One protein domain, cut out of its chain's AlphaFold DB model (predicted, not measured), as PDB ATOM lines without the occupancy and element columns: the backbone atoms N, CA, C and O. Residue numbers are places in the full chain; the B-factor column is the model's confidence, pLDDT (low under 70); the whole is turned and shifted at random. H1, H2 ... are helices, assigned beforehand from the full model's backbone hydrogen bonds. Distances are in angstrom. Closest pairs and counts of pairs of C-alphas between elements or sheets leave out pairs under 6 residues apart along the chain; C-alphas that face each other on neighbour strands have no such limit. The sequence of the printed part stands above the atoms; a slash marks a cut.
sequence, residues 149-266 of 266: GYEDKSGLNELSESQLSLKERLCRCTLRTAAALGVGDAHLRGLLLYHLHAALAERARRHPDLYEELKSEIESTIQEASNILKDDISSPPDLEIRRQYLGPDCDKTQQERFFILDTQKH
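AT A GLANCE: This is residues 149 to 266 of the 266 residues of the protein "Msta isoform A like protein" of Danaus plexippus plexippus (UniProt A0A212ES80). H3, the longest helix, and H1 stand on two sides of H2, with short H4 and H5 away from H1. The printed part has 118 residues, with five named helices, H1 to H5 in that order along the chain, and no named strand; its class is all helix, with 79 of the 118 printed residues in the helices. The whole is compact, radius of gyration of the C-alphas 13.6 A, spanning 37 by 31 by 30 A.

IN THESE COORDINATES: H3, residues 208 to 229, 28.4 A, has a kink of 61 degrees near residue 215. H2 is residues 187 to 206, 29.1 A; H1, residues 161 to 180, 28.9 A, begins at C-alpha 161 (-58.016, -0.426, 26.830). H4 is residues 239 to 246, 10.1 A; H5, residues 254 to 262, 13.4 A, ends at C-alpha 262 (-42.991, -6.814, 21.439).

HOW THE PARTS SIT: Helical hairpins, closest C-alphas: H3 and H2, Ala 225 and Gly 190, 4.4 A; H2 and H1, Leu 192 and Cys 171, 5.6 A; H3, with residues 218 to 226 alone, and H4, Ile 222 and Arg 243, 5.7 A; H4 and H5, Tyr 245 and Arg 257, 5.0 A. H1 is apart from H3. Every O i to N i+4 pair is within hydrogen-bond range in H1, H2 and H4, 14 of 18 in H3, 2 of 5 in H5, where 5 of 6 O i to N i+3 pairs are.

THE WHOLE: The printed part has no cut and no long link; pLDDT is under 70 at residues 152 to 154 and 262 to 266.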
ATOM      1  N   GLY A 149     -56.830 -12.488  25.584       88.06
ATOM      2  CA  GLY A 149     -55.517 -12.209  24.985       88.06
ATOM      3  C   GLY A 149     -54.572 -13.415  24.872       88.06
ATOM      4  O   GLY A 149     -53.382 -13.202  24.654       88.06
ATOM      5  N   TYR A 150     -55.076 -14.640  25.076       85.06
ATOM      6  CA  TYR A 150     -54.299 -15.891  25.018       85.06
ATOM      7  C   TYR A 150     -54.939 -16.984  24.143       85.06
ATOM      8  O   TYR A 150     -54.209 -17.782  23.564       85.06
ATOM      9  N   GLU A 151     -56.273 -17.047  24.039       75.75
ATOM     10  CA  GLU A 151     -56.958 -18.054  23.198       75.75
ATOM     11  C   GLU A 151     -57.350 -17.545  21.803       75.75
ATOM     12  O   GLU A 151     -57.456 -18.336  20.864       75.75
ATOM     13  N   ASP A 152     -57.556 -16.237  21.643       62.66
ATOM     14  CA  ASP A 152     -57.908 -15.665  20.345       62.66
ATOM     15  C   ASP A 152     -56.656 -15.406  19.504       62.66
ATOM     16  O   ASP A 152     -55.564 -15.193  20.027       62.66
ATOM     17  N   LYS A 153     -56.819 -15.318  18.175       59.97
ATOM     18  CA  LYS A 153     -55.750 -14.903  17.238       59.97
ATOM     19  C   LYS A 153     -55.135 -13.530  17.562       59.97
ATOM     20  O   LYS A 153     -54.165 -13.146  16.917       59.97
ATOM     21  N   SER A 154     -55.725 -12.806  18.508       68.81
ATOM     22  CA  SER A 154     -55.285 -11.512  18.996       68.81
ATOM     23  C   SER A 154     -54.542 -11.658  20.317       68.81
ATOM     24  O   SER A 154     -55.126 -12.026  21.338       68.81
ATOM     25  N   GLY A 155     -53.248 -11.341  20.288       84.00
ATOM     26  CA  GLY A 155     -52.401 -11.312  21.474       84.00
ATOM     27  C   GLY A 155     -52.777 -10.191  22.444       84.00
ATOM     28  O   GLY A 155     -53.578  -9.298  22.152       84.00
ATOM     29  N   LEU A 156     -52.158 -10.204  23.623       88.62
ATOM     30  CA  LEU A 156     -52.381  -9.208  24.676       88.62
ATOM     31  C   LEU A 156     -52.159  -7.756  24.200       88.62
ATOM     32  O   LEU A 156     -52.854  -6.835  24.632       88.62
ATOM     33  N   ASN A 157     -51.223  -7.562  23.270       88.31
ATOM     34  CA  ASN A 157     -50.902  -6.289  22.626       88.31
ATOM     35  C   ASN A 157     -52.026  -5.746  21.723       88.31
ATOM     36  O   ASN A 157     -52.076  -4.541  21.483       88.31
ATOM     37  N   GLU A 158     -52.930  -6.600  21.245       88.81
ATOM     38  CA  GLU A 158     -54.056  -6.221  20.380       88.81
ATOM     39  C   GLU A 158     -55.334  -5.885  21.162       88.81
ATOM     40  O   GLU A 158     -56.295  -5.368  20.591       88.81
ATOM     41  N   LEU A 159     -55.361  -6.139  22.477       90.50
ATOM     42  CA  LEU A 159     -56.518  -5.823  23.310       90.50
ATOM     43  C   LEU A 159     -56.774  -4.314  23.364       90.50
ATOM     44  O   LEU A 159     -55.850  -3.524  23.550       90.50
ATOM     45  N   SER A 160     -58.034  -3.898  23.314       91.94
ATOM     46  CA  SER A 160     -58.411  -2.513  23.608       91.94
ATOM     47  C   SER A 160     -58.188  -2.169  25.091       91.94
ATOM     48  O   SER A 160     -58.122  -3.052  25.950       91.94
ATOM     49  N   GLU A 161     -58.140  -0.877  25.431       93.25
ATOM     50  CA  GLU A 161     -58.016  -0.426  26.830       93.25
ATOM     51  C   GLU A 161     -59.129  -0.974  27.739       93.25
ATOM     52  O   GLU A 161     -58.891  -1.320  28.900       93.25
ATOM     53  N   SER A 162     -60.350  -1.107  27.211       92.31
ATOM     54  CA  SER A 162     -61.477  -1.664  27.965       92.31
ATOM     55  C   SER A 162     -61.337  -3.170  28.195       92.31
ATOM     56  O   SER A 162     -61.676  -3.650  29.277       92.31
ATOM     57  N   GLN A 163     -60.796  -3.912  27.225       91.81
ATOM     58  CA  GLN A 163     -60.530  -5.347  27.348       91.81
ATOM     59  C   GLN A 163     -59.383  -5.630  28.323       91.81
ATOM     60  O   GLN A 163     -59.510  -6.506  29.180       91.81
ATOM     61  N   LEU A 164     -58.301  -4.850  28.256       94.00
ATOM     62  CA  LEU A 164     -57.175  -4.958  29.183       94.00
ATOM     63  C   LEU A 164     -57.611  -4.656  30.626       94.00
ATOM     64  O   LEU A 164     -57.332  -5.427  31.546       94.00
ATOM     65  N   SER A 165     -58.389  -3.586  30.816       95.12
ATOM     66  CA  SER A 165     -58.958  -3.220  32.122       95.12
ATOM     67  C   SER A 165     -59.956  -4.256  32.647       95.12
ATOM     68  O   SER A 165     -60.043  -4.500  33.853       95.12
ATOM     69  N   LEU A 166     -60.709  -4.903  31.753       93.31
ATOM     70  CA  LEU A 166     -61.558  -6.030  32.120       93.31
ATOM     71  C   LEU A 166     -60.723  -7.218  32.614       93.31
ATOM     72  O   LEU A 166     -61.023  -7.736  33.689       93.31
ATOM     73  N   LYS A 167     -59.680  -7.625  31.877       94.56
ATOM     74  CA  LYS A 167     -58.796  -8.738  32.264       94.56
ATOM     75  C   LYS A 167     -58.210  -8.522  33.659       94.56
ATOM     76  O   LYS A 167     -58.324  -9.402  34.511       94.56
ATOM     77  N   GLU A 168     -57.664  -7.338  33.918       96.81
ATOM     78  CA  GLU A 168     -57.112  -6.987  35.229       96.81
ATOM     79  C   GLU A 168     -58.165  -7.105  36.341       96.81
ATOM     80  O   GLU A 168     -57.945  -7.776  37.351       96.81
ATOM     81  N   ARG A 169     -59.346  -6.502  36.151       96.56
ATOM     82  CA  ARG A 169     -60.421  -6.557  37.148       96.56
ATOM     83  C   ARG A 169     -60.885  -7.986  37.416       96.56
ATOM     84  O   ARG A 169     -61.163  -8.316  38.568       96.56
ATOM     85  N   LEU A 170     -60.976  -8.830  36.389       95.38
ATOM     86  CA  LEU A 170     -61.326 -10.242  36.553       95.38
ATOM     87  C   LEU A 170     -60.274 -10.979  37.390       95.38
ATOM     88  O   LEU A 170     -60.652 -11.693  38.322       95.38
ATOM     89  N   CYS A 171     -58.982 -10.746  37.130       98.12
ATOM     90  CA  CYS A 171     -57.898 -11.329  37.921       98.12
ATOM     91  C   CYS A 171     -57.993 -10.893  39.390       98.12
ATOM     92  O   CYS A 171     -58.070 -11.738  40.280       98.12
ATOM     93  N   ARG A 172     -58.096  -9.582  39.649       98.06
ATOM     94  CA  ARG A 172     -58.196  -9.023  41.010       98.06
ATOM     95  C   ARG A 172     -59.420  -9.532  41.770       98.06
ATOM     96  O   ARG A 172     -59.318  -9.891  42.940       98.06
ATOM     97  N   CYS A 173     -60.587  -9.577  41.125       96.31
ATOM     98  CA  CYS A 173     -61.801 -10.112  41.744       96.31
ATOM     99  C   CYS A 173     -61.630 -11.579  42.145       96.31
ATOM    100  O   CYS A 173     -61.929 -11.924  43.283       96.31
ATOM    101  N   THR A 174     -61.102 -12.407  41.244       96.94
ATOM    102  CA  THR A 174     -60.940 -13.843  41.498       96.94
ATOM    103  C   THR A 174     -59.849 -14.112  42.542       96.94
ATOM    104  O   THR A 174     -60.011 -14.996  43.379       96.94
ATOM    105  N   LEU A 175     -58.773 -13.312  42.570       97.88
ATOM    106  CA  LEU A 175     -57.746 -13.373  43.618       97.88
ATOM    107  C   LEU A 175     -58.321 -13.076  45.007       97.88
ATOM    108  O   LEU A 175     -57.953 -13.745  45.969       97.88
ATOM    109  N   ARG A 176     -59.266 -12.130  45.126       96.88
ATOM    110  CA  ARG A 176     -59.971 -11.886  46.397       96.88
ATOM    111  C   ARG A 176     -60.795 -13.093  46.836       96.88
ATOM    112  O   ARG A 176     -60.756 -13.446  48.011       96.88
ATOM    113  N   THR A 177     -61.493 -13.748  45.908       95.81
ATOM    114  CA  THR A 177     -62.221 -14.994  46.195       95.81
ATOM    115  C   THR A 177     -61.259 -16.098  46.642       95.81
ATOM    116  O   THR A 177     -61.496 -16.740  47.659       95.81
ATOM    117  N   ALA A 178     -60.141 -16.284  45.937       95.38
ATOM    118  CA  ALA A 178     -59.116 -17.266  46.287       95.38
ATOM    119  C   ALA A 178     -58.519 -17.015  47.686       95.38
ATOM    120  O   ALA A 178     -58.361 -17.954  48.467       95.38
ATOM    121  N   ALA A 179     -58.251 -15.750  48.027       95.50
ATOM    122  CA  ALA A 179     -57.772 -15.358  49.349       95.50
ATOM    123  C   ALA A 179     -58.806 -15.651  50.449       95.50
ATOM    124  O   ALA A 179     -58.452 -16.234  51.470       95.50
ATOM    125  N   ALA A 180     -60.084 -15.321  50.226       94.75
ATOM    126  CA  ALA A 180     -61.164 -15.622  51.170       94.75
ATOM    127  C   ALA A 180     -61.353 -17.134  51.389       94.75
ATOM    128  O   ALA A 180     -61.616 -17.572  52.505       94.75
ATOM    129  N   LEU A 181     -61.148 -17.941  50.343       93.50
ATOM    130  CA  LEU A 181     -61.153 -19.403  50.427       93.50
ATOM    131  C   LEU A 181     -59.914 -19.993  51.123       93.50
ATOM    132  O   LEU A 181     -59.871 -21.203  51.347       93.50
ATOM    133  N   GLY A 182     -58.894 -19.182  51.417       92.88
ATOM    134  CA  GLY A 182     -57.664 -19.642  52.056       92.88
ATOM    135  C   GLY A 182     -56.892 -20.670  51.225       92.88
ATOM    136  O   GLY A 182     -56.280 -21.572  51.791       92.88
ATOM    137  N   VAL A 183     -56.936 -20.571  49.888       92.06
ATOM    138  CA  VAL A 183     -56.279 -21.561  49.008       92.06
ATOM    139  C   VAL A 183     -54.749 -21.469  49.029       92.06
ATOM    140  O   VAL A 183     -54.086 -22.409  48.595       92.06
ATOM    141  N   GLY A 184     -54.207 -20.353  49.532       94.94
ATOM    142  CA  GLY A 184     -52.776 -20.059  49.573       94.94
ATOM    143  C   GLY A 184     -52.125 -20.179  48.192       94.94
ATOM    144  O   GLY A 184     -52.710 -19.748  47.199       94.94
ATOM    145  N   ASP A 185     -50.958 -20.804  48.115       96.12
ATOM    146  CA  ASP A 185     -50.131 -21.006  46.917       96.12
ATOM    147  C   ASP A 185     -50.651 -22.121  46.002       96.12
ATOM    148  O   ASP A 185     -49.907 -22.878  45.386       96.12
ATOM    149  N   ALA A 186     -51.971 -22.243  45.902       95.25
ATOM    150  CA  ALA A 186     -52.588 -23.155  44.962       95.25
ATOM    151  C   ALA A 186     -52.327 -22.722  43.512       95.25
ATOM    152  O   ALA A 186     -52.337 -21.535  43.188       95.25
ATOM    153  N   HIS A 187     -52.247 -23.707  42.617       94.88
ATOM    154  CA  HIS A 187     -52.062 -23.523  41.175       94.88
ATOM    155  C   HIS A 187     -52.948 -22.410  40.563       94.88
ATOM    156  O   HIS A 187     -52.469 -21.537  39.840       94.88
ATOM    157  N   LEU A 188     -54.238 -22.365  40.928       95.38
ATOM    158  CA  LEU A 188     -55.182 -21.328  40.482       95.38
ATOM    159  C   LEU A 188     -54.715 -19.897  40.815       95.38
ATOM    160  O   LEU A 188     -54.908 -18.989  40.006       95.38
ATOM    161  N   ARG A 189     -54.108 -19.684  41.989       97.44
ATOM    162  CA  ARG A 189     -53.557 -18.383  42.396       97.44
ATOM    163  C   ARG A 189     -52.366 -18.011  41.517       97.44
ATOM    164  O   ARG A 189     -52.313 -16.877  41.051       97.44
ATOM    165  N   GLY A 190     -51.472 -18.963  41.245       97.62
ATOM    166  CA  GLY A 190     -50.319 -18.769  40.362       97.62
ATOM    167  C   GLY A 190     -50.729 -18.306  38.962       97.62
ATOM    168  O   GLY A 190     -50.232 -17.288  38.483       97.62
ATOM    169  N   LEU A 191     -51.710 -18.978  38.345       97.19
ATOM    170  CA  LEU A 191     -52.243 -18.568  37.038       97.19
ATOM    171  C   LEU A 191     -52.835 -17.153  37.073       97.19
ATOM    172  O   LEU A 191     -52.557 -16.333  36.197       97.19
ATOM    173  N   LEU A 192     -53.638 -16.836  38.091       98.00
ATOM    174  CA  LEU A 192     -54.235 -15.505  38.231       98.00
ATOM    175  C   LEU A 192     -53.184 -14.403  38.407       98.00
ATOM    176  O   LEU A 192     -53.340 -13.329  37.829       98.00
ATOM    177  N   LEU A 193     -52.129 -14.664  39.181       98.56
ATOM    178  CA  LEU A 193     -51.014 -13.735  39.367       98.56
ATOM    179  C   LEU A 193     -50.250 -13.516  38.061       98.56
ATOM    180  O   LEU A 193     -49.981 -12.371  37.710       98.56
ATOM    181  N   TYR A 194     -49.985 -14.579  37.299       98.31
ATOM    182  CA  TYR A 194     -49.356 -14.468  35.984       98.31
ATOM    183  C   TYR A 194     -50.196 -13.622  35.011       98.31
ATOM    184  O   TYR A 194     -49.680 -12.723  34.348       98.31
ATOM    185  N   HIS A 195     -51.508 -13.860  34.933       97.69
ATOM    186  CA  HIS A 195     -52.362 -13.098  34.018       97.69
ATOM    187  C   HIS A 195     -52.591 -11.653  34.471       97.69
ATOM    188  O   HIS A 195     -52.733 -10.770  33.619       97.69
ATOM    189  N   LEU A 196     -52.595 -11.395  35.784       98.56
ATOM    190  CA  LEU A 196     -52.581 -10.041  36.330       98.56
ATOM    191  C   LEU A 196     -51.276  -9.331  35.959       98.56
ATOM    192  O   LEU A 196     -51.330  -8.241  35.394       98.56
ATOM    193  N   HIS A 197     -50.129  -9.975  36.194       98.19
ATOM    194  CA  HIS A 197     -48.816  -9.481  35.790       98.19
ATOM    195  C   HIS A 197     -48.801  -9.089  34.311       98.19
ATOM    196  O   HIS A 197     -48.420  -7.972  33.968       98.19
ATOM    197  N   ALA A 198     -49.253  -9.987  33.432       96.81
ATOM    198  CA  ALA A 198     -49.258  -9.743  31.997       96.81
ATOM    199  C   ALA A 198     -50.065  -8.483  31.645       96.81
ATOM    200  O   ALA A 198     -49.584  -7.640  30.887       96.81
ATOM    201  N   ALA A 199     -51.253  -8.315  32.239       96.94
ATOM    202  CA  ALA A 199     -52.091  -7.140  32.015       96.94
ATOM    203  C   ALA A 199     -51.442  -5.836  32.514       96.94
ATOM    204  O   ALA A 199     -51.506  -4.814  31.830       96.94
ATOM    205  N   LEU A 200     -50.801  -5.868  33.687       97.88
ATOM    206  CA  LEU A 200     -50.105  -4.713  34.263       97.88
ATOM    207  C   LEU A 200     -48.872  -4.328  33.440       97.88
ATOM    208  O   LEU A 200     -48.666  -3.149  33.158       97.88
ATOM    209  N   ALA A 201     -48.091  -5.318  33.007       96.38
ATOM    210  CA  ALA A 201     -46.919  -5.111  32.169       96.38
ATOM    211  C   ALA A 201     -47.300  -4.514  30.806       96.38
ATOM    212  O   ALA A 201     -46.677  -3.555  30.359       96.38
ATOM    213  N   GLU A 202     -48.369  -5.014  30.180       95.62
ATOM    214  CA  GLU A 202     -48.881  -4.440  28.934       95.62
ATOM    215  C   GLU A 202     -49.388  -3.005  29.127       95.62
ATOM    216  O   GLU A 202     -49.137  -2.145  28.283       95.62
ATOM    217  N   ARG A 203     -50.038  -2.697  30.258       95.94
ATOM    218  CA  ARG A 203     -50.451  -1.320  30.557       95.94
ATOM    219  C   ARG A 203     -49.255  -0.384  30.708       95.94
ATOM    220  O   ARG A 203     -49.261   0.685  30.109       95.94
ATOM    221  N   ALA A 204     -48.239  -0.788  31.468       95.31
ATOM    222  CA  ALA A 204     -47.023   0.000  31.649       95.31
ATOM    223  C   ALA A 204     -46.229   0.170  30.340       95.31
ATOM    224  O   ALA A 204     -45.579   1.193  30.144       95.31
ATOM    225  N   ARG A 205     -46.310  -0.800  29.418       93.81
ATOM    226  CA  ARG A 205     -45.738  -0.684  28.069       93.81
ATOM    227  C   ARG A 205     -46.462   0.371  27.224       93.81
ATOM    228  O   ARG A 205     -45.807   1.133  26.520       93.81
ATOM    229  N   ARG A 206     -47.800   0.423  27.285       93.62
ATOM    230  CA  ARG A 206     -48.630   1.403  26.547       93.62
ATOM    231  C   ARG A 206     -48.542   2.816  27.113       93.62
ATOM    232  O   ARG A 206     -48.567   3.772  26.344       93.62
ATOM    233  N   HIS A 207     -48.438   2.921  28.436       94.44
ATOM    234  CA  HIS A 207     -48.409   4.175  29.189       94.44
ATOM    235  C   HIS A 207     -47.161   4.193  30.084       94.44
ATOM    236  O   HIS A 207     -47.245   3.850  31.269       94.44
ATOM    237  N   PRO A 208     -45.977   4.522  29.525       92.81
ATOM    238  CA  PRO A 208     -44.708   4.496  30.258       92.81
ATOM    239  C   PRO A 208     -44.681   5.378  31.509       92.81
ATOM    240  O   PRO A 208     -43.906   5.105  32.422       92.81
ATOM    241  N   ASP A 209     -45.522   6.408  31.555       95.19
ATOM    242  CA  ASP A 209     -45.742   7.303  32.689       95.19
ATOM    243  C   ASP A 209     -46.331   6.590  33.918       95.19
ATOM    244  O   ASP A 209     -46.021   6.970  35.043       95.19
ATOM    245  N   LEU A 210     -47.098   5.511  33.723       94.81
ATOM    246  CA  LEU A 210     -47.660   4.702  34.813       94.81
ATOM    247  C   LEU A 210     -46.677   3.660  35.364       94.81
ATOM    248  O   LEU A 210     -46.992   2.965  36.330       94.81
ATOM    249  N   TYR A 211     -45.501   3.490  34.753       93.62
ATOM    250  CA  TYR A 211     -44.599   2.394  35.105       93.62
ATOM    251  C   TYR A 211     -44.140   2.444  36.559       93.62
ATOM    252  O   TYR A 211     -44.198   1.419  37.228       93.62
ATOM    253  N   GLU A 212     -43.736   3.608  37.067       94.12
ATOM    254  CA  GLU A 212     -43.252   3.729  38.449       94.12
ATOM    255  C   GLU A 212     -44.328   3.345  39.477       94.12
ATOM    256  O   GLU A 212     -44.022   2.726  40.495       94.12
ATOM    257  N   GLU A 213     -45.601   3.628  39.184       96.50
ATOM    258  CA  GLU A 213     -46.730   3.238  40.036       96.50
ATOM    259  C   GLU A 213     -47.000   1.727  39.983       96.50
ATOM    260  O   GLU A 213     -47.338   1.109  40.992       96.50
ATOM    261  N   LEU A 214     -46.838   1.119  38.804       96.69
ATOM    262  CA  LEU A 214     -47.162  -0.289  38.562       96.69
ATOM    263  C   LEU A 214     -45.991  -1.242  38.832       96.69
ATOM    264  O   LEU A 214     -46.220  -2.435  39.033       96.69
ATOM    265  N   LYS A 215     -44.747  -0.751  38.840       95.69
ATOM    266  CA  LYS A 215     -43.516  -1.556  38.866       95.69
ATOM    267  C   LYS A 215     -43.499  -2.573  40.001       95.69
ATOM    268  O   LYS A 215     -43.292  -3.755  39.747       95.69
ATOM    269  N   SER A 216     -43.762  -2.123  41.227       97.25
ATOM    270  CA  SER A 216     -43.760  -2.992  42.412       97.25
ATOM    271  C   SER A 216     -44.770  -4.139  42.280       97.25
ATOM    272  O   SER A 216     -44.460  -5.293  42.571       97.25
ATOM    273  N   GLU A 217     -45.967  -3.853  41.757       98.25
ATOM    274  CA  GLU A 217     -46.987  -4.882  41.558       98.25
ATOM    275  C   GLU A 217     -46.624  -5.831  40.406       98.25
ATOM    276  O   GLU A 217     -46.799  -7.042  40.537       98.25
ATOM    277  N   ILE A 218     -46.073  -5.315  39.301       98.25
ATOM    278  CA  ILE A 218     -45.571  -6.120  38.175       98.25
ATOM    279  C   ILE A 218     -44.512  -7.117  38.660       98.25
ATOM    280  O   ILE A 218     -44.593  -8.294  38.307       98.25
ATOM    281  N   GLU A 219     -43.560  -6.659  39.476       98.06
ATOM    282  CA  GLU A 219     -42.466  -7.472  40.017       98.06
ATOM    283  C   GLU A 219     -42.976  -8.517  41.020       98.06
ATOM    284  O   GLU A 219     -42.651  -9.700  40.891       98.06
ATOM    285  N   SER A 220     -43.827  -8.119  41.976       98.31
ATOM    286  CA  SER A 220     -44.391  -9.044  42.975       98.31
ATOM    287  C   SER A 220     -45.228 -10.137  42.314       98.31
ATOM    288  O   SER A 220     -45.042 -11.321  42.587       98.31
ATOM    289  N   THR A 221     -46.119  -9.761  41.390       98.62
ATOM    290  CA  THR A 221     -47.044 -10.710  40.757       98.62
ATOM    291  C   THR A 221     -46.322 -11.777  39.936       98.62
ATOM    292  O   THR A 221     -46.684 -12.949  40.042       98.62
ATOM    293  N   ILE A 222     -45.279 -11.430  39.168       98.38
ATOM    294  CA  ILE A 222     -44.514 -12.437  38.412       98.38
ATOM    295  C   ILE A 222     -43.618 -13.289  39.303       98.38
ATOM    296  O   ILE A 222     -43.472 -14.485  39.050       98.38
ATOM    297  N   GLN A 223     -43.044 -12.706  40.358       98.31
ATOM    298  CA  GLN A 223     -42.208 -13.452  41.291       98.31
ATOM    299  C   GLN A 223     -43.031 -14.494  42.055       98.31
ATOM    300  O   GLN A 223     -42.619 -15.648  42.161       98.31
ATOM    301  N   GLU A 224     -44.212 -14.119  42.542       97.94
ATOM    302  CA  GLU A 224     -45.123 -15.043  43.214       97.94
ATOM    303  C   GLU A 224     -45.693 -16.088  42.247       97.94
ATOM    304  O   GLU A 224     -45.719 -17.272  42.578       97.94
ATOM    305  N   ALA A 225     -46.086 -15.688  41.031       98.19
ATOM    306  CA  ALA A 225     -46.545 -16.633  40.014       98.19
ATOM    307  C   ALA A 225     -45.473 -17.680  39.681       98.19
ATOM    308  O   ALA A 225     -45.783 -18.866  39.622       98.19
ATOM    309  N   SER A 226     -44.215 -17.261  39.514       97.31
ATOM    310  CA  SER A 226     -43.091 -18.170  39.271       97.31
ATOM    311  C   SER A 226     -42.841 -19.108  40.451       97.31
ATOM    312  O   SER A 226     -42.679 -20.305  40.244       97.31
ATOM    313  N   ASN A 227     -42.900 -18.611  41.689       96.06
ATOM    314  CA  ASN A 227     -42.730 -19.455  42.874       96.06
ATOM    315  C   ASN A 227     -43.794 -20.557  42.980       96.06
ATOM    316  O   ASN A 227     -43.469 -21.662  43.414       96.06
ATOM    317  N   ILE A 228     -45.039 -20.248  42.599       96.75
ATOM    318  CA  ILE A 228     -46.180 -21.174  42.658       96.75
ATOM    319  C   ILE A 228     -46.165 -22.160  41.492       96.75
ATOM    320  O   ILE A 228     -46.459 -23.336  41.679       96.75
ATOM    321  N   LEU A 229     -45.889 -21.668  40.283       96.50
ATOM    322  CA  LEU A 229     -46.029 -22.446  39.055       96.50
ATOM    323  C   LEU A 229     -44.740 -23.154  38.644       96.50
ATOM    324  O   LEU A 229     -44.800 -23.966  37.733       96.50
ATOM    325  N   LYS A 230     -43.589 -22.887  39.276       89.75
ATOM    326  CA  LYS A 230     -42.339 -23.587  38.941       89.75
ATOM    327  C   LYS A 230     -42.574 -25.098  38.844       89.75
ATOM    328  O   LYS A 230     -43.253 -25.687  39.683       89.75
ATOM    329  N   ASP A 231     -42.048 -25.689  37.777       86.44
ATOM    330  CA  ASP A 231     -42.129 -27.126  37.493       86.44
ATOM    331  C   ASP A 231     -43.550 -27.674  37.202       86.44
ATOM    332  O   ASP A 231     -43.718 -28.865  36.929       86.44
ATOM    333  N   ASP A 232     -44.582 -26.820  37.164       89.62
ATOM    334  CA  ASP A 232     -45.936 -27.200  36.755       89.62
ATOM    335  C   ASP A 232     -46.028 -27.329  35.225       89.62
ATOM    336  O   ASP A 232     -45.630 -26.429  34.482       89.62
ATOM    337  N   ILE A 233     -46.609 -28.429  34.738       86.75
ATOM    338  CA  ILE A 233     -46.781 -28.707  33.300       86.75
ATOM    339  C   ILE A 233     -47.646 -27.669  32.573       86.75
ATOM    340  O   ILE A 233     -47.532 -27.501  31.361       86.75
ATOM    341  N   SER A 234     -48.527 -26.992  33.303       87.19
ATOM    342  CA  SER A 234     -49.400 -25.937  32.791       87.19
ATOM    343  C   SER A 234     -48.846 -24.530  33.023       87.19
ATOM    344  O   SER A 234     -49.548 -23.544  32.800       87.19
ATOM    345  N   SER A 235     -47.573 -24.425  33.420       91.12
ATOM    346  CA  SER A 235     -46.849 -23.156  33.446       91.12
ATOM    347  C   SER A 235     -46.884 -22.469  32.084       91.12
ATOM    348  O   SER A 235     -46.580 -23.104  31.070       91.12
ATOM    349  N   PRO A 236     -47.178 -21.159  32.038       92.38
ATOM    350  CA  PRO A 236     -47.034 -20.387  30.818       92.38
ATOM    351  C   PRO A 236     -45.598 -20.484  30.273       92.38
ATOM    352  O   PRO A 236     -44.644 -20.343  31.044       92.38
ATOM    353  N   PRO A 237     -45.407 -20.696  28.959       90.75
ATOM    354  CA  PRO A 237     -44.087 -20.969  28.383       90.75
ATOM    355  C   PRO A 237     -43.108 -19.792  28.509       90.75
ATOM    356  O   PRO A 237     -41.897 -19.982  28.479       90.75
ATOM    357  N   ASP A 238     -43.621 -18.571  28.666       92.38
ATOM    358  CA  ASP A 238     -42.849 -17.337  28.828       92.38
ATOM    359  C   ASP A 238     -42.692 -16.899  30.298       92.38
ATOM    360  O   ASP A 238     -42.164 -15.816  30.550       92.38
ATOM    361  N   LEU A 239     -43.122 -17.720  31.269       95.19
ATOM    362  CA  LEU A 239     -43.093 -17.401  32.702       95.19
ATOM    363  C   LEU A 239     -41.691 -17.002  33.186       95.19
ATOM    364  O   LEU A 239     -41.537 -15.951  33.808       95.19
ATOM    365  N   GLU A 240     -40.666 -17.800  32.868       93.81
ATOM    366  CA  GLU A 240     -39.294 -17.531  33.325       93.81
ATOM    367  C   GLU A 240     -38.689 -16.308  32.628       93.81
ATOM    368  O   GLU A 240     -38.041 -15.481  33.264       93.81
ATOM    369  N   ILE A 241     -38.964 -16.133  31.331       94.12
ATOM    370  CA  ILE A 241     -38.507 -14.958  30.577       94.12
ATOM    371  C   ILE A 241     -39.137 -13.687  31.159       94.12
ATOM    372  O   ILE A 241     -38.441 -12.695  31.390       94.12
ATOM    373  N   ARG A 242     -40.441 -13.713  31.459       95.38
ATOM    374  CA  ARG A 242     -41.124 -12.603  32.133       95.38
ATOM    375  C   ARG A 242     -40.540 -12.343  33.510       95.38
ATOM    376  O   ARG A 242     -40.272 -11.189  33.822       95.38
ATOM    377  N   ARG A 243     -40.279 -13.377  34.310       96.31
ATOM    378  CA  ARG A 243     -39.628 -13.208  35.612       96.31
ATOM    379  C   ARG A 243     -38.254 -12.551  35.475       96.31
ATOM    380  O   ARG A 243     -37.971 -11.605  36.197       96.31
ATOM    381  N   GLN A 244     -37.430 -12.991  34.531       94.88
ATOM    382  CA  GLN A 244     -36.082 -12.457  34.343       94.88
ATOM    383  C   GLN A 244     -36.070 -10.977  33.921       94.88
ATOM    384  O   GLN A 244     -35.187 -10.228  34.329       94.88
ATOM    385  N   TYR A 245     -37.009 -10.547  33.073       95.56
ATOM    386  CA  TYR A 245     -37.027  -9.178  32.532       95.56
ATOM    387  C   TYR A 245     -37.934  -8.221  33.311       95.56
ATOM    388  O   TYR A 245     -37.675  -7.019  33.357       95.56
ATOM    389  N   LEU A 246     -39.011  -8.728  33.902       95.94
ATOM    390  CA  LEU A 246     -40.049  -7.927  34.548       95.94
ATOM    391  C   LEU A 246     -40.189  -8.216  36.045       95.94
ATOM    392  O   LEU A 246     -40.951  -7.509  36.699       95.94
ATOM    393  N   GLY A 247     -39.470  -9.199  36.585       95.12
ATOM    394  CA  GLY A 247     -39.420  -9.499  38.012       95.12
ATOM    395  C   GLY A 247     -38.450  -8.614  38.801       95.12
ATOM    396  O   GLY A 247     -37.831  -7.704  38.234       95.12
ATOM    397  N   PRO A 248     -38.345  -8.866  40.118       91.25
ATOM    398  CA  PRO A 248     -37.374  -8.191  40.970       91.25
ATOM    399  C   PRO A 248     -35.944  -8.486  40.489       91.25
ATOM    400  O   PRO A 248     -35.704  -9.470  39.792       91.25
ATOM    401  N   ASP A 249     -35.004  -7.612  40.846       88.94
ATOM    402  CA  ASP A 249     -33.566  -7.744  40.544       88.94
ATOM    403  C   ASP A 249     -33.179  -7.593  39.057       88.94
ATOM    404  O   ASP A 249     -32.038  -7.841  38.667       88.94
ATOM    405  N   CYS A 250     -34.106  -7.156  38.199       89.94
ATOM    406  CA  CYS A 250     -33.785  -6.819  36.814       89.94
ATOM    407  C   CYS A 250     -33.150  -5.420  36.713       89.94
ATOM    408  O   CYS A 250     -33.846  -4.404  36.815       89.94
ATOM    409  N   ASP A 251     -31.846  -5.382  36.419       87.56
ATOM    410  CA  ASP A 251     -31.037  -4.157  36.267       87.56
ATOM    411  C   ASP A 251     -31.229  -3.424  34.924       87.56
ATOM    412  O   ASP A 251     -30.576  -2.416  34.647       87.56
ATOM    413  N   LYS A 252     -32.104  -3.934  34.052       89.06
ATOM    414  CA  LYS A 252     -32.350  -3.352  32.728       89.06
ATOM    415  C   LYS A 252     -33.155  -2.059  32.819       89.06
ATOM    416  O   LYS A 252     -33.993  -1.882  33.705       89.06
ATOM    417  N   THR A 253     -32.957  -1.182  31.839       87.31
ATOM    418  CA  THR A 253     -33.781   0.022  31.685       87.31
ATOM    419  C   THR A 253     -35.240  -0.348  31.417       87.31
ATOM    420  O   THR A 253     -35.536  -1.422  30.895       87.31
ATOM    421  N   GLN A 254     -36.173   0.561  31.713       85.50
ATOM    422  CA  GLN A 254     -37.604   0.346  31.460       85.50
ATOM    423  C   GLN A 254     -37.878  -0.151  30.029       85.50
ATOM    424  O   GLN A 254     -38.598  -1.127  29.846       85.50
ATOM    425  N   GLN A 255     -37.266   0.471  29.016       83.56
ATOM    426  CA  GLN A 255     -37.446   0.089  27.610       83.56
ATOM    427  C   GLN A 255     -36.978  -1.350  27.338       83.56
ATOM    428  O   GLN A 255     -37.678  -2.125  26.690       83.56
ATOM    429  N   GLU A 256     -35.828  -1.738  27.885       86.75
ATOM    430  CA  GLU A 256     -35.269  -3.084  27.733       86.75
ATOM    431  C   GLU A 256     -36.077  -4.151  28.484       86.75
ATOM    432  O   GLU A 256     -36.141  -5.300  28.042       86.75
ATOM    433  N   ARG A 257     -36.719  -3.789  29.604       89.44
ATOM    434  CA  ARG A 257     -37.589  -4.695  30.372       89.44
ATOM    435  C   ARG A 257     -38.811  -5.136  29.567       89.44
ATOM    436  O   ARG A 257     -39.204  -6.296  29.649       89.44
ATOM    437  N   PHE A 258     -39.381  -4.245  28.755       89.94
ATOM    438  CA  PHE A 258     -40.588  -4.532  27.969       89.94
ATOM    439  C   PHE A 258     -40.327  -5.131  26.581       89.94
ATOM    440  O   PHE A 258     -41.278  -5.575  25.942       89.94
ATOM    441  N   PHE A 259     -39.066  -5.240  26.145       86.38
ATOM    442  CA  PHE A 259     -38.697  -5.794  24.833       86.38
ATOM    443  C   PHE A 259     -39.310  -7.179  24.556       86.38
ATOM    444  O   PHE A 259     -39.752  -7.465  23.446       86.38
ATOM    445  N   ILE A 260     -39.401  -8.029  25.585       85.56
ATOM    446  CA  ILE A 260     -39.963  -9.386  25.481       85.56
ATOM    447  C   ILE A 260     -41.460  -9.412  25.129       85.56
ATOM    448  O   ILE A 260     -41.977 -10.449  24.709       85.56
ATOM    449  N   LEU A 261     -42.166  -8.291  25.306       83.75
ATOM    450  CA  LEU A 261     -43.590  -8.167  24.997       83.75
ATOM    451  C   LEU A 261     -43.834  -7.819  23.524       83.75
ATOM    452  O   LEU A 261     -44.875  -8.176  22.981       83.75
ATOM    453  N   ASP A 262     -42.870  -7.182  22.855       69.94
ATOM    454  CA  ASP A 262     -42.991  -6.814  21.439       69.94
ATOM    455  C   ASP A 262     -42.760  -8.019  20.503       69.94
ATOM    456  O   ASP A 262     -43.196  -8.022  19.351       69.94
ATOM    457  N   THR A 263     -42.111  -9.074  21.007       56.62
ATOM    458  CA  THR A 263     -41.753 -10.288  20.257       56.62
ATOM    459  C   THR A 263     -42.815 -11.394  20.260       56.62
ATOM    460  O   THR A 263     -42.597 -12.422  19.623       56.62
ATOM    461  N   GLN A 264     -43.965 -11.224  20.925       53.31
ATOM    462  CA  GLN A 264     -45.009 -12.266  21.058       53.31
ATOM    463  C   GLN A 264     -45.854 -12.491  19.780       53.31
ATOM    464  O   GLN A 264     -47.072 -12.621  19.842       53.31
ATOM    465  N   LYS A 265     -45.218 -12.527  18.602       40.38
ATOM    466  CA  LYS A 265     -45.854 -12.759  17.289       40.38
ATOM    467  C   LYS A 265     -45.749 -14.202  16.765       40.38
ATOM    468  O   LYS A 265     -45.997 -14.415  15.576       40.38
ATOM    469  N   HIS A 266     -45.382 -15.178  17.592       34.56
ATOM    470  CA  HIS A 266     -45.163 -16.558  17.142       34.56
ATOM    471  C   HIS A 266     -45.931 -17.576  17.970       34.56
ATOM    472  O   HIS A 266     -45.756 -17.564  19.207       34.56
TER     473      HIS A 266